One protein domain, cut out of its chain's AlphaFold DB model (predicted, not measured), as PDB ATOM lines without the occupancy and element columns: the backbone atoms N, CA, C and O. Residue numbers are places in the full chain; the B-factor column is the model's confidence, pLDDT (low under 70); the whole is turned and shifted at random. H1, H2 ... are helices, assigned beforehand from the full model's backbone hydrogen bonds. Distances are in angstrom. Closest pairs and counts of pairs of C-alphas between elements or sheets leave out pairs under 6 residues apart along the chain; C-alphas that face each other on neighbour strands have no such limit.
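Overview. This is residues 105 to 151 of the 160 residues of an uncharacterized protein of Flavonifractor plautii (UniProt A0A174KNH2). This is a small body with little regular structure: two short helices, H1 and then H2, pack on each other, and a looped link between them folds back on itself. H1 makes one end of the long axis and a turned-back tail the other, where residues 144 to 149 stick out. The printed part has 47 residues, 14 of them in the named helices, with no named strand; its class is all helix. It is only just compact, close to loose, with a radius of gyration of the C-alphas of 11.0 A, and spans 35 by 20 by 14 A.

Arrangement. H1, residues 105 to 113, and H2, residues 134 to 138, touch; their closest C-alphas, those of Leu 112 and Leu 136, are 5.8 A apart. In both helices every O i to N i+4 pair is within hydrogen-bond range. In the link, residues 131 to 132 pair antiparallel with residues 117 to 118 and with 127 to 128. Residues 144 to 145 pair antiparallel with 149 to 150.

Along the chain. H1 begins at C-alpha 105 (244.495, 268.620, 177.083) and is 12.1 A long. H2, 6.0 A long, ends at C-alpha 138 (236.852, 260.162, 167.292).

Size, cuts and confidence. The C-alphas farthest apart, those of Glu 105 and Ala 147, are 36.1 A apart. The link from H1 to H2 is long, with 20 residues. The printed part has no cut, and no printed residue is under 70 in pLDDT.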
ATOM      1  N   GLU A 105     244.384 269.196 178.421       77.44
ATOM      2  CA  GLU A 105     244.495 268.620 177.083       77.44
ATOM      3  C   GLU A 105     245.468 267.435 177.014       77.44
ATOM      4  O   GLU A 105     245.133 266.426 176.392       77.44
ATOM      5  N   THR A 106     246.638 267.493 177.663       75.62
ATOM      6  CA  THR A 106     247.591 266.364 177.671       75.62
ATOM      7  C   THR A 106     247.051 265.205 178.492       75.62
ATOM      8  O   THR A 106     247.114 264.065 178.039       75.62
ATOM      9  N   LYS A 107     246.412 265.477 179.636       78.12
ATOM     10  CA  LYS A 107     245.728 264.455 180.438       78.12
ATOM     11  C   LYS A 107     244.619 263.766 179.642       78.12
ATOM     12  O   LYS A 107     244.496 262.539 179.682       78.12
ATOM     13  N   ARG A 108     243.828 264.538 178.886       84.75
ATOM     14  CA  ARG A 108     242.800 264.011 177.976       84.75
ATOM     15  C   ARG A 108     243.428 263.141 176.887       84.75
ATOM     16  O   ARG A 108     243.011 261.998 176.731       84.75
ATOM     17  N   LEU A 109     244.443 263.640 176.178       87.56
ATOM     18  CA  LEU A 109     245.133 262.906 175.110       87.56
ATOM     19  C   LEU A 109     245.795 261.623 175.620       87.56
ATOM     20  O   LEU A 109     245.664 260.579 174.989       87.56
ATOM     21  N   TYR A 110     246.447 261.667 176.780       85.31
ATOM     22  CA  TYR A 110     247.044 260.501 177.424       85.31
ATOM     23  C   TYR A 110     245.983 259.467 177.824       85.31
ATOM     24  O   TYR A 110     246.150 258.271 177.575       85.31
ATOM     25  N   GLY A 111     244.851 259.921 178.373       88.94
ATOM     26  CA  GLY A 111     243.699 259.068 178.665       88.94
ATOM     27  C   GLY A 111     243.109 258.405 177.416       88.94
ATOM     28  O   GLY A 111     242.778 257.221 177.450       88.94
ATOM     29  N   LEU A 112     243.023 259.134 176.299       93.12
ATOM     30  CA  LEU A 112     242.586 258.591 175.009       93.12
ATOM     31  C   LEU A 112     243.613 257.606 174.433       93.12
ATOM     32  O   LEU A 112     243.232 256.531 173.980       93.12
ATOM     33  N   ARG A 113     244.912 257.917 174.520       93.38
ATOM     34  CA  ARG A 113     246.004 257.052 174.046       93.38
ATOM     35  C   ARG A 113     246.037 255.713 174.774       93.38
ATOM     36  O   ARG A 113     246.266 254.690 174.145       93.38
ATOM     37  N   LYS A 114     245.748 255.684 176.078       94.00
ATOM     38  CA  LYS A 114     245.641 254.433 176.855       94.00
ATOM     39  C   LYS A 114     244.552 253.475 176.366       94.00
ATOM     40  O   LYS A 114     244.560 252.315 176.760       94.00
ATOM     41  N   ARG A 115     243.606 253.963 175.563       95.06
ATOM     42  CA  ARG A 115     242.510 253.177 174.984       95.06
ATOM     43  C   ARG A 115     242.810 252.729 173.551       95.06
ATOM     44  O   ARG A 115     241.992 252.030 172.962       95.06
ATOM     45  N   CYS A 116     243.945 253.133 172.979       95.94
ATOM     46  CA  CYS A 116     244.452 252.537 171.750       95.94
ATOM     47  C   CYS A 116     244.775 251.057 171.988       95.94
ATOM     48  O   CYS A 116     245.185 250.662 173.079       95.94
ATOM     49  N   PHE A 117     244.571 250.240 170.961       94.75
ATOM     50  CA  PHE A 117     244.743 248.789 171.018       94.75
ATOM     51  C   PHE A 117     245.338 248.279 169.703       94.75
ATOM     52  O   PHE A 117     245.494 249.044 168.756       94.75
ATOM     53  N   GLU A 118     245.693 247.001 169.641       95.94
ATOM     54  CA  GLU A 118     246.321 246.403 168.460       95.94
ATOM     55  C   GLU A 118     245.409 246.451 167.219       95.94
ATOM     56  O   GLU A 118     244.217 246.148 167.276       95.94
ATOM     57  N   CYS A 119     245.978 246.840 166.079       94.56
ATOM     58  CA  CYS A 119     245.327 246.839 164.777       94.56
ATOM     59  C   CYS A 119     246.118 245.969 163.802       94.56
ATOM     60  O   CYS A 119     247.222 246.316 163.384       94.56
ATOM     61  N   GLU A 120     245.514 244.867 163.373       90.94
ATOM     62  CA  GLU A 120     246.143 243.939 162.428       90.94
ATOM     63  C   GLU A 120     246.067 244.426 160.969       90.94
ATOM     64  O   GLU A 120     246.830 243.989 160.106       90.94
ATOM     65  N   SER A 121     245.160 245.362 160.672       90.19
ATOM     66  CA  SER A 121     244.937 245.841 159.309       90.19
ATOM     67  C   SER A 121     245.900 246.966 158.939       90.19
ATOM     68  O   SER A 121     245.709 248.115 159.337       90.19
ATOM     69  N   ARG A 122     246.921 246.645 158.136       88.81
ATOM     70  CA  ARG A 122     247.911 247.617 157.625       88.81
ATOM     71  C   ARG A 122     247.329 248.664 156.674       88.81
ATOM     72  O   ARG A 122     247.980 249.665 156.412       88.81
ATOM     73  N   SER A 123     246.137 248.416 156.144       92.25
ATOM     74  CA  SER A 123     245.419 249.325 155.250       92.25
ATOM     75  C   SER A 123     244.380 250.182 155.972       92.25
ATOM     76  O   SER A 123     243.652 250.924 155.325       92.25
ATOM     77  N   CYS A 124     244.265 250.067 157.298       93.19
ATOM     78  CA  CYS A 124     243.388 250.933 158.077       93.19
ATOM     79  C   CYS A 124     244.021 252.324 158.218       93.19
ATOM     80  O   CYS A 124     245.160 252.441 158.668       93.19
ATOM     81  N   GLN A 125     243.272 253.383 157.916       94.88
ATOM     82  CA  GLN A 125     243.714 254.772 158.057       94.88
ATOM     83  C   GLN A 125     244.076 255.140 159.503       94.88
ATOM     84  O   GLN A 125     244.912 256.011 159.738       94.88
ATOM     85  N   PHE A 126     243.473 254.460 160.478       94.94
ATOM     86  CA  PHE A 126     243.763 254.659 161.897       94.94
ATOM     87  C   PHE A 126     244.884 253.758 162.424       94.94
ATOM     88  O   PHE A 126     245.234 253.884 163.597       94.94
ATOM     89  N   ASN A 127     245.430 252.848 161.613       94.50
ATOM     90  CA  ASN A 127     246.568 252.032 162.015       94.50
ATOM     91  C   ASN A 127     247.855 252.854 161.931       94.50
ATOM     92  O   ASN A 127     248.212 253.379 160.877       94.50
ATOM     93  N   HIS A 128     248.563 252.935 163.049       93.69
ATOM     94  CA  HIS A 128     249.903 253.484 163.112       93.69
ATOM     95  C   HIS A 128     250.846 252.441 163.708       93.69
ATOM     96  O   HIS A 128     250.829 252.210 164.914       93.69
ATOM     97  N   ASP A 129     251.645 251.801 162.854       93.38
ATOM     98  CA  ASP A 129     252.619 250.769 163.232       93.38
ATOM     99  C   ASP A 129     252.040 249.638 164.107       93.38
ATOM    100  O   ASP A 129     252.672 249.158 165.045       93.38
ATOM    101  N   GLY A 130     250.825 249.186 163.783       93.06
ATOM    102  CA  GLY A 130     250.120 248.119 164.496       93.06
ATOM    103  C   GLY A 130     249.224 248.603 165.639       93.06
ATOM    104  O   GLY A 130     248.580 247.785 166.283       93.06
ATOM    105  N   GLU A 131     249.134 249.911 165.893       96.38
ATOM    106  CA  GLU A 131     248.269 250.504 166.921       96.38
ATOM    107  C   GLU A 131     247.048 251.191 166.284       96.38
ATOM    108  O   GLU A 131     247.181 252.069 165.431       96.38
ATOM    109  N   CYS A 132     245.838 250.833 166.720       96.00
ATOM    110  CA  CYS A 132     244.594 251.503 166.353       96.00
ATOM    111  C   CYS A 132     244.470 252.847 167.083       96.00
ATOM    112  O   CYS A 132     244.224 252.906 168.293       96.00
ATOM    113  N   ARG A 133     244.561 253.945 166.333       96.44
ATOM    114  CA  ARG A 133     244.434 255.322 166.836       96.44
ATOM    115  C   ARG A 133     243.050 255.936 166.649       96.44
ATOM    116  O   ARG A 133     242.893 257.137 166.847       96.44
ATOM    117  N   PHE A 134     242.030 255.129 166.350       96.81
ATOM    118  CA  PHE A 134     240.647 255.590 166.165       96.81
ATOM    119  C   PHE A 134     240.155 256.462 167.333       96.81
ATOM    120  O   PHE A 134     239.578 257.531 167.131       96.81
ATOM    121  N   VAL A 135     240.464 256.045 168.567       96.81
ATOM    122  CA  VAL A 135     240.075 256.760 169.792       96.81
ATOM    123  C   VAL A 135     240.697 258.158 169.873       96.81
ATOM    124  O   VAL A 135     240.073 259.063 170.418       96.81
ATOM    125  N   LEU A 136     241.890 258.372 169.308       95.25
ATOM    126  CA  LEU A 136     242.540 259.688 169.295       95.25
ATOM    127  C   LEU A 136     241.857 260.678 168.344       95.25
ATOM    128  O   LEU A 136     242.002 261.882 168.529       95.25
ATOM    129  N   VAL A 137     241.132 260.183 167.339       94.25
ATOM    130  CA  VAL A 137     240.459 261.011 166.325       94.25
ATOM    131  C   VAL A 137     238.986 261.222 166.671       94.25
ATOM    132  O   VAL A 137     238.475 262.333 166.566       94.25
ATOM    133  N   HIS A 138     238.301 260.157 167.088       94.44
ATOM    134  CA  HIS A 138     236.852 260.162 167.292       94.44
ATOM    135  C   HIS A 138     236.428 260.193 168.761       94.44
ATOM    136  O   HIS A 138     235.237 260.295 169.048       94.44
ATOM    137  N   GLU A 139     237.377 260.066 169.691       93.88
ATOM    138  CA  GLU A 139     237.160 260.114 171.145       93.88
ATOM    139  C   GLU A 139     236.148 259.098 171.707       93.88
ATOM    140  O   GLU A 139     235.727 259.171 172.863       93.88
ATOM    141  N   ARG A 140     235.819 258.072 170.920       94.75
ATOM    142  CA  ARG A 140     235.009 256.911 171.304       94.75
ATOM    143  C   ARG A 140     235.703 255.625 170.873       94.75
ATOM    144  O   ARG A 140     236.631 255.659 170.070       94.75
ATOM    145  N   GLU A 141     235.231 254.495 171.383       93.88
ATOM    146  CA  GLU A 141     235.735 253.189 170.947       93.88
ATOM    147  C   GLU A 141     235.191 252.852 169.555       93.88
ATOM    148  O   GLU A 141     234.042 253.216 169.244       93.88
ATOM    149  N   PRO A 142     236.002 252.202 168.704       94.44
ATOM    150  CA  PRO A 142     235.497 251.634 167.471       94.44
ATOM    151  C   PRO A 142     234.568 250.460 167.789       94.44
ATOM    152  O   PRO A 142     234.757 249.736 168.766       94.44
ATOM    153  N   GLN A 143     233.557 250.268 166.956       94.12
ATOM    154  CA  GLN A 143     232.646 249.141 167.067       94.12
ATOM    155  C   GLN A 143     233.285 247.914 166.420       94.12
ATOM    156  O   GLN A 143     233.628 247.943 165.239       94.12
ATOM    157  N   ILE A 144     233.437 246.838 167.192       92.12
ATOM    158  CA  ILE A 144     234.017 245.577 166.725       92.12
ATOM    159  C   ILE A 144     232.994 244.464 166.927       92.12
ATOM    160  O   ILE A 144     232.446 244.310 168.019       92.12
ATOM    161  N   THR A 145     232.738 243.689 165.877       92.56
ATOM    162  CA  THR A 145     231.872 242.507 165.905       92.56
ATOM    163  C   THR A 145     232.661 241.263 165.520       92.56
ATOM    164  O   THR A 145     233.671 241.335 164.822       92.56
ATOM    165  N   GLU A 146     232.192 240.093 165.955       89.06
ATOM    166  CA  GLU A 146     232.819 238.815 165.586       89.06
ATOM    167  C   GLU A 146     232.641 238.472 164.099       89.06
ATOM    168  O   GLU A 146     233.471 237.771 163.529       89.06
ATOM    169  N   ALA A 147     231.558 238.949 163.473       88.56
ATOM    170  CA  ALA A 147     231.225 238.639 162.083       88.56
ATOM    171  C   ALA A 147     232.002 239.505 161.081       88.56
ATOM    172  O   ALA A 147     232.520 238.980 160.098       88.56
ATOM    173  N   ASP A 148     232.087 240.812 161.339       84.12
ATOM    174  CA  ASP A 148     232.584 241.800 160.371       84.12
ATOM    175  C   ASP A 148     233.916 242.440 160.802       84.12
ATOM    176  O   ASP A 148     234.511 243.214 160.053       84.12
ATOM    177  N   GLY A 149     234.410 242.126 162.004       88.75
ATOM    178  CA  GLY A 149     235.572 242.790 162.582       88.75
ATOM    179  C   GLY A 149     235.249 244.231 162.984       88.75
ATOM    180  O   GLY A 149     234.205 244.509 163.570       88.75
ATOM    181  N   CYS A 150     236.166 245.164 162.719       93.44
ATOM    182  CA  CYS A 150     235.962 246.580 163.028       93.44
ATOM    183  C   CYS A 150     235.002 247.222 162.013       93.44
ATOM    184  O   CYS A 150     235.364 247.401 160.854       93.44
ATOM    185  N   ILE A 151     233.809 247.624 162.456       93.44
ATOM    186  CA  ILE A 151     232.816 248.337 161.632       93.44
ATOM    187  C   ILE A 151     233.331 249.729 161.250       93.44
ATOM    188  O   ILE A 151     233.063 250.221 160.158       93.44
TER     189      ILE A 151